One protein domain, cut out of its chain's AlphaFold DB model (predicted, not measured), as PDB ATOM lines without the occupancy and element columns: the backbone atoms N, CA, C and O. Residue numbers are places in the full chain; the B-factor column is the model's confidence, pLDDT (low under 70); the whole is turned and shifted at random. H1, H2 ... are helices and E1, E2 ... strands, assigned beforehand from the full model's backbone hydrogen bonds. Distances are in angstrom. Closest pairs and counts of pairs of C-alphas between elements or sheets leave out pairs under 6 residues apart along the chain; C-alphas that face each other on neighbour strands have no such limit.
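What this domain is: This is residues 36 to 139 of the 144 residues of an uncharacterized protein of Vanilla planifolia (UniProt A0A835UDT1). A small hairpin of strands E1 and E2 sits at one end of the long helix H2, with H1 near E2; at the other end of H2 the backbone folds back through residues 121 to 129, and H3 packs on residues 112 to 120 of H2. Between them, residues 96 to 108 of H2 form a bare shaft. The printed part has 104 residues, with named elements in the order H1, E1, E2, H2, H3; it is mostly helix and extended, radius of gyration of the C-alphas 21.7 A, spans 64 by 35 by 18 A.

How they stand to each other: Look first at E1, residues 71 to 75, and E2, residues 82 to 86, an antiparallel hairpin with N 72 and O 85 within hydrogen-bond range at 2.8 A. H2, residues 87 to 120, comes closest to E1 at C-alphas Phe 87 and Thr 72, 5.4 A apart. H1, residues 38 to 49, comes closest to E2 at C-alphas Met 44 and Ala 83, 7.7 A apart. With residues 112 to 120 alone H2 touches H3, residues 130 to 138, closest at C-alphas Ser 119 and Pro 130, 5.6 A; this helical hairpin has a shallow tilt of 29 degrees, opposite ways. In H1, H2 and H3 every O i to N i+4 pair is within hydrogen-bond range.

Where its parts are: Find C-alpha 87 at (185.263, 150.040, 80.639); from there H2 runs 48.4 A to C-alpha 120 at (146.027, 152.056, 108.986). H1 is 15.7 A long, E1 and E2 13.1 A each, H3 12.8 A.

The domain as a whole: The C-alphas farthest apart, Gly 49 and Gly 122, are 63.7 A apart. The printed part has no cut; H1 to E1 is a long link. Confidence is under 70 at residues 36 to 61, 68, 77 to 79 and 124.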
ATOM      1  N   ILE A  36     178.104 126.840  80.501       48.53
ATOM      2  CA  ILE A  36     178.367 128.090  79.798       48.53
ATOM      3  C   ILE A  36     178.244 127.700  78.318       48.53
ATOM      4  O   ILE A  36     179.010 126.848  77.856       48.53
ATOM      5  N   PRO A  37     177.204 128.139  77.587       49.91
ATOM      6  CA  PRO A  37     177.027 127.690  76.221       49.91
ATOM      7  C   PRO A  37     178.247 128.142  75.430       49.91
ATOM      8  O   PRO A  37     178.745 129.247  75.642       49.91
ATOM      9  N   SER A  38     178.656 127.346  74.446       52.56
ATOM     10  CA  SER A  38     179.648 127.727  73.433       52.56
ATOM     11  C   SER A  38     179.366 129.085  72.772       52.56
ATOM     12  O   SER A  38     180.227 129.633  72.101       52.56
ATOM     13  N   HIS A  39     178.165 129.641  72.963       47.19
ATOM     14  CA  HIS A  39     177.762 130.988  72.590       47.19
ATOM     15  C   HIS A  39     178.436 132.099  73.411       47.19
ATOM     16  O   HIS A  39     178.754 133.135  72.843       47.19
ATOM     17  N   PHE A  40     178.670 131.899  74.713       51.06
ATOM     18  CA  PHE A  40     179.432 132.841  75.540       51.06
ATOM     19  C   PHE A  40     180.919 132.762  75.205       51.06
ATOM     20  O   PHE A  40     181.561 133.786  75.049       51.06
ATOM     21  N   GLU A  41     181.457 131.557  75.007       53.38
ATOM     22  CA  GLU A  41     182.842 131.385  74.561       53.38
ATOM     23  C   GLU A  41     183.054 131.985  73.162       53.38
ATOM     24  O   GLU A  41     184.036 132.678  72.937       53.38
ATOM     25  N   LYS A  42     182.100 131.808  72.235       56.38
ATOM     26  CA  LYS A  42     182.089 132.514  70.942       56.38
ATOM     27  C   LYS A  42     181.993 134.024  71.113       56.38
ATOM     28  O   LYS A  42     182.810 134.712  70.536       56.38
ATOM     29  N   PHE A  43     181.084 134.527  71.948       54.06
ATOM     30  CA  PHE A  43     180.969 135.958  72.237       54.06
ATOM     31  C   PHE A  43     182.280 136.531  72.798       54.06
ATOM     32  O   PHE A  43     182.774 137.530  72.298       54.06
ATOM     33  N   MET A  44     182.898 135.860  73.772       54.34
ATOM     34  CA  MET A  44     184.191 136.252  74.337       54.34
ATOM     35  C   MET A  44     185.322 136.178  73.302       54.34
ATOM     36  O   MET A  44     186.184 137.050  73.288       54.34
ATOM     37  N   ASN A  45     185.320 135.179  72.415       58.72
ATOM     38  CA  ASN A  45     186.289 135.068  71.321       58.72
ATOM     39  C   ASN A  45     186.062 136.123  70.227       58.72
ATOM     40  O   ASN A  45     187.032 136.639  69.683       58.72
ATOM     41  N   ASP A  46     184.811 136.484  69.944       54.94
ATOM     42  CA  ASP A  46     184.439 137.552  69.016       54.94
ATOM     43  C   ASP A  46     184.846 138.926  69.588       54.94
ATOM     44  O   ASP A  46     185.339 139.770  68.845       54.94
ATOM     45  N   LEU A  47     184.738 139.129  70.911       53.41
ATOM     46  CA  LEU A  47     185.271 140.309  71.611       53.41
ATOM     47  C   LEU A  47     186.807 140.326  71.698       53.41
ATOM     48  O   LEU A  47     187.402 141.397  71.720       53.41
ATOM     49  N   SER A  48     187.446 139.158  71.780       50.56
ATOM     50  CA  SER A  48     188.907 139.013  71.868       50.56
ATOM     51  C   SER A  48     189.595 139.130  70.497       50.56
ATOM     52  O   SER A  48     190.751 139.540  70.411       50.56
ATOM     53  N   GLY A  49     188.889 138.770  69.416       45.91
ATOM     54  CA  GLY A  49     189.408 138.733  68.045       45.91
ATOM     55  C   GLY A  49     189.016 139.914  67.153       45.91
ATOM     56  O   GLY A  49     189.667 140.129  66.131       45.91
ATOM     57  N   ALA A  50     187.982 140.681  67.507       45.91
ATOM     58  CA  ALA A  50     187.658 141.934  66.839       45.91
ATOM     59  C   ALA A  50     188.278 143.102  67.609       45.91
ATOM     60  O   ALA A  50     188.159 143.176  68.830       45.91
ATOM     61  N   ASP A  51     188.879 144.053  66.893       50.59
ATOM     62  CA  ASP A  51     189.107 145.387  67.436       50.59
ATOM     63  C   ASP A  51     187.792 145.854  68.076       50.59
ATOM     64  O   ASP A  51     186.810 146.065  67.369       50.59
ATOM     65  N   LEU A  52     187.747 146.018  69.403       51.09
ATOM     66  CA  LEU A  52     186.574 146.459  70.189       51.09
ATOM     67  C   LEU A  52     186.078 147.875  69.803       51.09
ATOM     68  O   LEU A  52     185.109 148.400  70.354       51.09
ATOM     69  N   VAL A  53     186.726 148.475  68.806       46.88
ATOM     70  CA  VAL A  53     186.544 149.813  68.255       46.88
ATOM     71  C   VAL A  53     185.115 150.113  67.756       46.88
ATOM     72  O   VAL A  53     184.689 151.249  67.952       46.88
ATOM     73  N   PRO A  54     184.306 149.197  67.174       48.00
ATOM     74  CA  PRO A  54     182.974 149.572  66.697       48.00
ATOM     75  C   PRO A  54     181.872 149.482  67.766       48.00
ATOM     76  O   PRO A  54     180.793 150.029  67.539       48.00
ATOM     77  N   LEU A  55     182.104 148.841  68.924       50.03
ATOM     78  CA  LEU A  55     181.130 148.810  70.033       50.03
ATOM     79  C   LEU A  55     181.233 150.039  70.950       50.03
ATOM     80  O   LEU A  55     180.252 150.406  71.597       50.03
ATOM     81  N   VAL A  56     182.387 150.710  70.959       51.56
ATOM     82  CA  VAL A  56     182.643 151.946  71.714       51.56
ATOM     83  C   VAL A  56     182.398 153.157  70.810       51.56
ATOM     84  O   VAL A  56     183.297 153.932  70.512       51.56
ATOM     85  N   LYS A  57     181.172 153.309  70.299       53.31
ATOM     86  CA  LYS A  57     180.812 154.505  69.513       53.31
ATOM     87  C   LYS A  57     180.296 155.660  70.381       53.31
ATOM     88  O   LYS A  57     180.223 156.787  69.906       53.31
ATOM     89  N   GLU A  58     179.967 155.399  71.646       55.72
ATOM     90  CA  GLU A  58     179.411 156.382  72.581       55.72
ATOM     91  C   GLU A  58     180.158 156.317  73.916       55.72
ATOM     92  O   GLU A  58     179.934 155.417  74.724       55.72
ATOM     93  N   ILE A  59     181.061 157.275  74.127       61.19
ATOM     94  CA  ILE A  59     181.645 157.583  75.437       61.19
ATOM     95  C   ILE A  59     180.611 158.438  76.183       61.19
ATOM     96  O   ILE A  59     180.141 159.441  75.642       61.19
ATOM     97  N   TYR A  60     180.213 158.033  77.391       62.94
ATOM     98  CA  TYR A  60     179.248 158.781  78.204       62.94
ATOM     99  C   TYR A  60     179.922 159.976  78.890       62.94
ATOM    100  O   TYR A  60     181.088 159.909  79.273       62.94
ATOM    101  N   CYS A  61     179.178 161.067  79.102       63.88
ATOM    102  CA  CYS A  61     179.694 162.284  79.747       63.88
ATOM    103  C   CYS A  61     180.202 162.041  81.183       63.88
ATOM    104  O   CYS A  61     181.010 162.811  81.692       63.88
ATOM    105  N   THR A  62     179.706 160.986  81.834       71.31
ATOM    106  CA  THR A  62     180.063 160.551  83.191       71.31
ATOM    107  C   THR A  62     181.348 159.726  83.245       71.31
ATOM    108  O   THR A  62     181.925 159.591  84.319       71.31
ATOM    109  N   CYS A  63     181.836 159.224  82.105       71.81
ATOM    110  CA  CYS A  63     182.988 158.326  82.050       71.81
ATOM    111  C   CYS A  63     184.351 159.026  82.190       71.81
ATOM    112  O   CYS A  63     185.365 158.342  82.288       71.81
ATOM    113  N   GLY A  64     184.412 160.360  82.162       74.12
ATOM    114  CA  GLY A  64     185.678 161.096  82.244       74.12
ATOM    115  C   GLY A  64     186.684 160.720  81.142       74.12
ATOM    116  O   GLY A  64     186.296 160.379  80.026       74.12
ATOM    117  N   ASP A  65     187.977 160.789  81.464       75.81
ATOM    118  CA  ASP A  65     189.102 160.473  80.564       75.81
ATOM    119  C   ASP A  65     189.570 159.009  80.716       75.81
ATOM    120  O   ASP A  65     190.761 158.718  80.818       75.81
ATOM    121  N   HIS A  66     188.623 158.070  80.834       77.31
ATOM    122  CA  HIS A  66     188.949 156.644  80.912       77.31
ATOM    123  C   HIS A  66     189.291 156.066  79.534       77.31
ATOM    124  O   HIS A  66     188.556 156.268  78.557       77.31
ATOM    125  N   ASP A  67     190.386 155.297  79.470       74.00
ATOM    126  CA  ASP A  67     190.860 154.682  78.230       74.00
ATOM    127  C   ASP A  67     189.803 153.693  77.705       74.00
ATOM    128  O   ASP A  67     189.450 152.730  78.389       74.00
ATOM    129  N   PRO A  68     189.292 153.872  76.475       69.56
ATOM    130  CA  PRO A  68     188.328 152.950  75.891       69.56
ATOM    131  C   PRO A  68     188.851 151.532  75.661       69.56
ATOM    132  O   PRO A  68     188.056 150.636  75.373       69.56
ATOM    133  N   LYS A  69     190.164 151.316  75.776       71.00
ATOM    134  CA  LYS A  69     190.797 149.997  75.712       71.00
ATOM    135  C   LYS A  69     190.998 149.362  77.084       71.00
ATOM    136  O   LYS A  69     191.382 148.194  77.141       71.00
ATOM    137  N   GLU A  70     190.748 150.095  78.168       77.12
ATOM    138  CA  GLU A  70     190.833 149.549  79.516       77.12
ATOM    139  C   GLU A  70     189.788 148.443  79.677       77.12
ATOM    140  O   GLU A  70     188.592 148.644  79.450       77.12
ATOM    141  N   LEU A  71     190.258 147.246  80.030       78.12
ATOM    142  CA  LEU A  71     189.400 146.094  80.264       78.12
ATOM    143  C   LEU A  71     189.053 146.024  81.745       78.12
ATOM    144  O   LEU A  71     189.923 146.032  82.614       78.12
ATOM    145  N   THR A  72     187.762 145.906  82.019       80.19
ATOM    146  CA  THR A  72     187.202 145.798  83.358       80.19
ATOM    147  C   THR A  72     186.503 144.452  83.499       80.19
ATOM    148  O   THR A  72     185.835 143.966  82.581       80.19
ATOM    149  N   TRP A  73     186.660 143.836  84.668       82.25
ATOM    150  CA  TRP A  73     185.894 142.654  85.032       82.25
ATOM    151  C   TRP A  73     184.456 143.044  85.369       82.25
ATOM    152  O   TRP A  73     184.225 143.840  86.277       82.25
ATOM    153  N   MET A  74     183.495 142.434  84.682       81.44
ATOM    154  CA  MET A  74     182.076 142.567  84.990       81.44
ATOM    155  C   MET A  74     181.490 141.212  85.383       81.44
ATOM    156  O   MET A  74     181.713 140.210  84.703       81.44
ATOM    157  N   MET A  75     180.720 141.196  86.472       82.50
ATOM    158  CA  MET A  75     179.897 140.056  86.874       82.50
ATOM    159  C   MET A  75     178.456 140.292  86.420       82.50
ATOM    160  O   MET A  75     177.879 141.338  86.715       82.50
ATOM    161  N   PHE A  76     177.865 139.329  85.715       73.62
ATOM    162  CA  PHE A  76     176.473 139.437  85.274       73.62
ATOM    163  C   PHE A  76     175.520 138.989  86.381       73.62
ATOM    164  O   PHE A  76     175.505 137.822  86.759       73.62
ATOM    165  N   LEU A  77     174.685 139.903  86.883       68.38
ATOM    166  CA  LEU A  77     173.694 139.577  87.910       68.38
ATOM    167  C   LEU A  77     172.760 138.450  87.426       68.38
ATOM    168  O   LEU A  77     172.202 138.509  86.331       68.38
ATOM    169  N   GLY A  78     172.602 137.408  88.247       66.50
ATOM    170  CA  GLY A  78     171.812 136.212  87.918       66.50
ATOM    171  C   GLY A  78     172.594 135.084  87.234       66.50
ATOM    172  O   GLY A  78     172.022 134.020  86.994       66.50
ATOM    173  N   PHE A  79     173.887 135.281  86.965       67.19
ATOM    174  CA  PHE A  79     174.792 134.259  86.447       67.19
ATOM    175  C   PHE A  79     176.111 134.274  87.237       67.19
ATOM    176  O   PHE A  79     176.678 135.334  87.470       67.19
ATOM    177  N   ASP A  80     176.658 133.107  87.587       76.38
ATOM    178  CA  ASP A  80     178.003 132.995  88.188       76.38
ATOM    179  C   ASP A  80     179.101 133.157  87.113       76.38
ATOM    180  O   ASP A  80     179.974 132.305  86.942       76.38
ATOM    181  N   ILE A  81     179.003 134.214  86.299       76.00
ATOM    182  CA  ILE A  81     179.847 134.444  85.123       76.00
ATOM    183  C   ILE A  81     180.511 135.814  85.226       76.00
ATOM    184  O   ILE A  81     179.847 136.841  85.383       76.00
ATOM    185  N   PHE A  82     181.832 135.803  85.048       77.56
ATOM    186  CA  PHE A  82     182.668 136.988  84.924       77.56
ATOM    187  C   PHE A  82     183.134 137.145  83.476       77.56
ATOM    188  O   PHE A  82     183.565 136.173  82.851       77.56
ATOM    189  N   ALA A  83     183.081 138.366  82.951       76.88
ATOM    190  CA  ALA A  83     183.580 138.700  81.621       76.88
ATOM    191  C   ALA A  83     184.581 139.858  81.675       76.88
ATOM    192  O   ALA A  83     184.451 140.765  82.497       76.88
ATOM    193  N   TRP A  84     185.565 139.820  80.774       80.31
ATOM    194  CA  TRP A  84     186.432 140.959  80.462       80.31
ATOM    195  C   TRP A  84     185.757 141.780  79.384       80.31
ATOM    196  O   TRP A  84     185.517 141.276  78.287       80.31
ATOM    197  N   MET A  85     185.453 143.033  79.690       77.25
ATOM    198  CA  MET A  85     184.790 143.935  78.757       77.25
ATOM    199  C   MET A  85     185.421 145.326  78.846       77.25
ATOM    200  O   MET A  85     185.910 145.690  79.914       77.25
ATOM    201  N   PRO A  86     185.410 146.123  77.764       81.44
ATOM    202  CA  PRO A  86     185.850 147.512  77.828       81.44
ATOM    203  C   PRO A  86     185.093 148.307  78.886       81.44
ATOM    204  O   PRO A  86     183.871 148.162  79.007       81.44
ATOM    205  N   PHE A  87     185.801 149.197  79.576       81.94
ATOM    206  CA  PHE A  87     185.263 150.040  80.639       81.94
ATOM    207  C   PHE A  87     183.947 150.722  80.241       81.94
ATOM    208  O   PHE A  87     182.939 150.558  80.923       81.94
ATOM    209  N   HIS A  88     183.903 151.409  79.092       80.31
ATOM    210  CA  HIS A  88     182.698 152.139  78.657       80.31
ATOM    211  C   HIS A  88     181.497 151.227  78.388       80.31
ATOM    212  O   HIS A  88     180.354 151.664  78.503       80.31
ATOM    213  N   VAL A  89     181.728 149.954  78.055       80.06
ATOM    214  CA  VAL A  89     180.640 148.980  77.894       80.06
ATOM    215  C   VAL A  89     180.108 148.560  79.259       80.06
ATOM    216  O   VAL A  89     178.895 148.558  79.454       80.06
ATOM    217  N   VAL A  90     180.999 148.259  80.207       83.19
ATOM    218  CA  VAL A  90     180.622 147.922  81.589       83.19
ATOM    219  C   VAL A  90     179.872 149.083  82.234       83.19
ATOM    220  O   VAL A  90     178.766 148.892  82.735       83.19
ATOM    221  N   HIS A  91     180.418 150.295  82.136       83.94
ATOM    222  CA  HIS A  91     179.812 151.513  82.664       83.94
ATOM    223  C   HIS A  91     178.401 151.727  82.105       83.94
ATOM    224  O   HIS A  91     177.463 151.946  82.861       83.94
ATOM    225  N   ARG A  92     178.208 151.556  80.789       81.56
ATOM    226  CA  ARG A  92     176.886 151.687  80.161       81.56
ATOM    227  C   ARG A  92     175.869 150.680  80.690       81.56
ATOM    228  O   ARG A  92     174.689 151.011  80.803       81.56
ATOM    229  N   VAL A  93     176.283 149.434  80.920       82.44
ATOM    230  CA  VAL A  93     175.373 148.414  81.457       82.44
ATOM    231  C   VAL A  93     174.997 148.761  82.895       82.44
ATOM    232  O   VAL A  93     173.812 148.772  83.211       82.44
ATOM    233  N   LEU A  94     175.979 149.142  83.716       85.19
ATOM    234  CA  LEU A  94     175.746 149.554  85.100       85.19
ATOM    235  C   LEU A  94     174.852 150.800  85.199       85.19
ATOM    236  O   LEU A  94     173.936 150.811  86.014       85.19
ATOM    237  N   ASP A  95     175.042 151.801  84.336       84.94
ATOM    238  CA  ASP A  95     174.201 153.005  84.294       84.94
ATOM    239  C   ASP A  95     172.730 152.669  83.999       84.94
ATOM    240  O   ASP A  95     171.816 153.187  84.642       84.94
ATOM    241  N   LYS A  96     172.485 151.777  83.032       84.50
ATOM    242  CA  LYS A  96     171.123 151.339  82.687       84.50
ATOM    243  C   LYS A  96     170.481 150.529  83.804       84.50
ATOM    244  O   LYS A  96     169.289 150.687  84.074       84.50
ATOM    245  N   ASP A  97     171.255 149.652  84.435       85.44
ATOM    246  CA  ASP A  97     170.775 148.852  85.556       85.44
ATOM    247  C   ASP A  97     170.446 149.744  86.759       85.44
ATOM    248  O   ASP A  97     169.414 149.541  87.401       85.44
ATOM    249  N   GLN A  98     171.243 150.791  87.000       86.56
ATOM    250  CA  GLN A  98     170.969 151.812  88.009       86.56
ATOM    251  C   GLN A  98     169.666 152.572  87.715       86.56
ATOM    252  O   GLN A  98     168.807 152.669  88.591       86.56
ATOM    253  N   GLU A  99     169.457 153.054  86.483       88.06
ATOM    254  CA  GLU A  99     168.217 153.745  86.090       88.06
ATOM    255  C   GLU A  99     166.978 152.856  86.306       88.06
ATOM    256  O   GLU A  99     165.955 153.285  86.857       88.06
ATOM    257  N   LYS A 100     167.081 151.581  85.918       89.19
ATOM    258  CA  LYS A 100     166.018 150.595  86.122       89.19
ATOM    259  C   LYS A 100     165.745 150.363  87.609       89.19
ATOM    260  O   LYS A 100     164.580 150.357  88.017       89.19
ATOM    261  N   LEU A 101     166.794 150.207  88.415       88.62
ATOM    262  CA  LEU A 101     166.681 150.008  89.857       88.62
ATOM    263  C   LEU A 101     166.019 151.213  90.536       88.62
ATOM    264  O   LEU A 101     165.165 151.043  91.408       88.62
ATOM    265  N   GLU A 102     166.331 152.436  90.110       89.88
ATOM    266  CA  GLU A 102     165.688 153.646  90.625       89.88
ATOM    267  C   GLU A 102     164.195 153.702  90.295       89.88
ATOM    268  O   GLU A 102     163.377 154.086  91.141       89.88
ATOM    269  N   HIS A 103     163.814 153.309  89.079       92.25
ATOM    270  CA  HIS A 103     162.411 153.219  88.685       92.25
ATOM    271  C   HIS A 103     161.653 152.173  89.521       92.25
ATOM    272  O   HIS A 103     160.583 152.464  90.067       92.25
ATOM    273  N   GLU A 104     162.214 150.970  89.667       88.31
ATOM    274  CA  GLU A 104     161.636 149.904  90.494       88.31
ATOM    275  C   GLU A 104     161.523 150.330  91.963       88.31
ATOM    276  O   GLU A 104     160.479 150.124  92.582       88.31
ATOM    277  N   THR A 105     162.527 151.035  92.490       89.62
ATOM    278  CA  THR A 105     162.509 151.598  93.847       89.62
ATOM    279  C   THR A 105     161.365 152.595  94.035       89.62
ATOM    280  O   THR A 105     160.604 152.492  95.000       89.62
ATOM    281  N   LYS A 106     161.180 153.541  93.103       90.44
ATOM    282  CA  LYS A 106     160.075 154.520  93.153       90.44
ATOM    283  C   LYS A 106     158.708 153.830  93.104       90.44
ATOM    284  O   LYS A 106     157.793 154.200  93.846       90.44
ATOM    285  N   SER A 107     158.575 152.811  92.257       92.12
ATOM    286  CA  SER A 107     157.366 151.993  92.154       92.12
ATOM    287  C   SER A 107     157.082 151.249  93.463       92.12
ATOM    288  O   SER A 107     155.988 151.361  94.020       92.12
ATOM    289  N   PHE A 108     158.089 150.576  94.023       89.12
ATOM    290  CA  PHE A 108     157.988 149.866  95.297       89.12
ATOM    291  C   PHE A 108     157.590 150.800  96.446       89.12
ATOM    292  O   PHE A 108     156.643 150.511  97.176       89.12
ATOM    293  N   GLN A 109     158.221 151.972  96.555       86.94
ATOM    294  CA  GLN A 109     157.855 152.981  97.553       86.94
ATOM    295  C   GLN A 109     156.390 153.429  97.429       86.94
ATOM    296  O   GLN A 109     155.720 153.636  98.443       86.94
ATOM    297  N   SER A 110     155.863 153.564  96.208       88.81
ATOM    298  CA  SER A 110     154.444 153.871  95.973       88.81
ATOM    299  C   SER A 110     153.524 152.760  96.489       88.81
ATOM    300  O   SER A 110     152.534 153.044  97.172       88.81
ATOM    301  N   TYR A 111     153.863 151.494  96.233       87.56
ATOM    302  CA  TYR A 111     153.108 150.352  96.755       87.56
ATOM    303  C   TYR A 111     153.132 150.286  98.279       87.56
ATOM    304  O   TYR A 111     152.075 150.133  98.891       87.56
ATOM    305  N   VAL A 112     154.304 150.467  98.892       86.00
ATOM    306  CA  VAL A 112     154.455 150.446 100.352       86.00
ATOM    307  C   VAL A 112     153.647 151.568 101.014       86.00
ATOM    308  O   VAL A 112     152.974 151.343 102.018       86.00
ATOM    309  N   LYS A 113     153.622 152.773 100.430       84.75
ATOM    310  CA  LYS A 113     152.769 153.866 100.929       84.75
ATOM    311  C   LYS A 113     151.290 153.479 100.917       84.75
ATOM    312  O   LYS A 113     150.609 153.650 101.925       84.75
ATOM    313  N   LYS A 114     150.802 152.911  99.809       86.06
ATOM    314  CA  LYS A 114     149.408 152.446  99.701       86.06
ATOM    315  C   LYS A 114     149.100 151.343 100.711       86.06
ATOM    316  O   LYS A 114     148.050 151.388 101.347       86.06
ATOM    317  N   SER A 115     149.999 150.374 100.886       82.88
ATOM    318  CA  SER A 115     149.787 149.280 101.836       82.88
ATOM    319  C   SER A 115     149.738 149.778 103.281       82.88
ATOM    320  O   SER A 115     148.898 149.305 104.043       82.88
ATOM    321  N   ILE A 116     150.550 150.780 103.645       81.00
ATOM    322  CA  ILE A 116     150.474 151.443 104.957       81.00
ATOM    323  C   ILE A 116     149.115 152.119 105.145       81.00
ATOM    324  O   ILE A 116     148.477 151.892 106.168       81.00
ATOM    325  N   THR A 117     148.631 152.887 104.164       83.25
ATOM    326  CA  THR A 117     147.315 153.547 104.255       83.25
ATOM    327  C   THR A 117     146.181 152.535 104.436       83.25
ATOM    328  O   THR A 117     145.303 152.727 105.277       83.25
ATOM    329  N   ILE A 118     146.211 151.420 103.699       81.50
ATOM    330  CA  ILE A 118     145.210 150.348 103.825       81.50
ATOM    331  C   ILE A 118     145.304 149.680 105.205       81.50
ATOM    332  O   ILE A 118     144.282 149.436 105.846       81.50
ATOM    333  N   SER A 119     146.523 149.414 105.679       81.25
ATOM    334  CA  SER A 119     146.770 148.823 106.996       81.25
ATOM    335  C   SER A 119     146.280 149.731 108.133       81.25
ATOM    336  O   SER A 119     145.603 149.256 109.041       81.25
ATOM    337  N   GLN A 120     146.514 151.045 108.037       78.94
ATOM    338  CA  GLN A 120     146.027 152.056 108.986       78.94
ATOM    339  C   GLN A 120     144.504 152.219 108.970       78.94
ATOM    340  O   GLN A 120     143.911 152.531 109.997       78.94
ATOM    341  N   THR A 121     143.859 151.964 107.830       82.62
ATOM    342  CA  THR A 121     142.390 151.956 107.712       82.62
ATOM    343  C   THR A 121     141.770 150.712 108.379       82.62
ATOM    344  O   THR A 121     140.554 150.590 108.468       82.62
ATOM    345  N   GLY A 122     142.589 149.770 108.862       74.31
ATOM    346  CA  GLY A 122     142.148 148.565 109.570       74.31
ATOM    347  C   GLY A 122     141.756 147.400 108.659       74.31
ATOM    348  O   GLY A 122     141.588 146.286 109.141       74.31
ATOM    349  N   ALA A 123     141.702 147.601 107.338       74.44
ATOM    350  CA  ALA A 123     141.264 146.586 106.371       74.44
ATOM    351  C   ALA A 123     142.172 145.339 106.299       74.44
ATOM    352  O   ALA A 123     141.772 144.308 105.762       74.44
ATOM    353  N   LEU A 124     143.404 145.436 106.808       69.19
ATOM    354  CA  LEU A 124     144.393 144.352 106.812       69.19
ATOM    355  C   LEU A 124     144.925 144.012 108.211       69.19
ATOM    356  O   LEU A 124     145.832 143.185 108.308       69.19
ATOM    357  N   VAL A 125     144.377 144.616 109.275       71.69
ATOM    358  CA  VAL A 125     144.914 144.472 110.643       71.69
ATOM    359  C   VAL A 125     144.900 143.015 111.118       71.69
ATOM    360  O   VAL A 125     145.808 142.595 111.830       71.69
ATOM    361  N   ASP A 126     143.933 142.229 110.634       74.56
ATOM    362  CA  ASP A 126     143.759 140.814 110.977       74.56
ATOM    363  C   ASP A 126     144.754 139.881 110.266       74.56
ATOM    364  O   ASP A 126     144.938 138.738 110.679       74.56
ATOM    365  N   ARG A 127     145.384 140.333 109.168       78.88
ATOM    366  CA  ARG A 127     146.298 139.509 108.352       78.88
ATOM    367  C   ARG A 127     147.761 139.869 108.542       78.88
ATOM    368  O   ARG A 127     148.610 138.984 108.541       78.88
ATOM    369  N   ILE A 128     148.068 141.161 108.618       76.56
ATOM    370  CA  ILE A 128     149.440 141.660 108.695       76.56
ATOM    371  C   ILE A 128     149.463 142.789 109.714       76.56
ATOM    372  O   ILE A 128     148.768 143.794 109.557       76.56
ATOM    373  N   ASN A 129     150.296 142.633 110.742       78.56
ATOM    374  CA  ASN A 129     150.469 143.658 111.759       78.56
ATOM    375  C   ASN A 129     151.002 144.956 111.103       78.56
ATOM    376  O   ASN A 129     152.052 144.906 110.451       78.56
ATOM    377  N   PRO A 130     150.338 146.116 111.287       75.62
ATOM    378  CA  PRO A 130     150.760 147.402 110.721       75.62
ATOM    379  C   PRO A 130     152.217 147.789 111.017       75.62
ATOM    380  O   PRO A 130     152.858 148.471 110.217       75.62
ATOM    381  N   VAL A 131     152.768 147.310 112.137       79.62
ATOM    382  CA  VAL A 131     154.166 147.529 112.538       79.62
ATOM    383  C   VAL A 131     155.158 146.950 111.519       79.62
ATOM    384  O   VAL A 131     156.232 147.515 111.323       79.62
ATOM    385  N   ILE A 132     154.800 145.876 110.805       81.62
ATOM    386  CA  ILE A 132     155.667 145.251 109.791       81.62
ATOM    387  C   ILE A 132     155.897 146.204 108.612       81.62
ATOM    388  O   ILE A 132     157.030 146.366 108.158       81.62
ATOM    389  N   PHE A 133     154.849 146.890 108.147       77.56
ATOM    390  CA  PHE A 133     154.979 147.871 107.069       77.56
ATOM    391  C   PHE A 133     155.799 149.096 107.491       77.56
ATOM    392  O   PHE A 133     156.542 149.640 106.679       77.56
ATOM    393  N   LEU A 134     155.708 149.509 108.759       79.00
ATOM    394  CA  LEU A 134     156.536 150.591 109.301       79.00
ATOM    395  C   LEU A 134     158.016 150.190 109.379       79.00
ATOM    396  O   LEU A 134     158.881 150.993 109.038       79.00
ATOM    397  N   SER A 135     158.306 148.941 109.756       80.75
ATOM    398  CA  SER A 135     159.670 148.397 109.772       80.75
ATOM    399  C   SER A 135     160.300 148.378 108.373       80.75
ATOM    400  O   SER A 135     161.431 148.828 108.199       80.75
ATOM    401  N   LEU A 136     159.534 147.975 107.350       74.88
ATOM    402  CA  LEU A 136     159.954 148.015 105.940       74.88
ATOM    403  C   LEU A 136     160.335 149.422 105.455       74.88
ATOM    404  O   LEU A 136     161.230 149.558 104.630       74.88
ATOM    405  N   VAL A 137     159.673 150.467 105.960       72.50
ATOM    406  CA  VAL A 137     159.984 151.866 105.613       72.50
ATOM    407  C   VAL A 137     161.136 152.431 106.443       72.50
ATOM    408  O   VAL A 137     161.853 153.310 105.975       72.50
ATOM    409  N   SER A 138     161.312 151.948 107.673       71.75
ATOM    410  CA  SER A 138     162.359 152.417 108.586       71.75
ATOM    411  C   SER A 138     163.709 151.723 108.387       71.75
ATOM    412  O   SER A 138     164.685 152.133 109.020       71.75
ATOM    413  N   LEU A 139     163.776 150.686 107.548       71.56
ATOM    414  CA  LEU A 139     165.021 150.033 107.157       71.56
ATOM    415  C   LEU A 139     165.929 151.050 106.458       71.56
ATOM    416  O   LEU A 139     165.649 151.514 105.355       71.56
TER     417      LEU A 139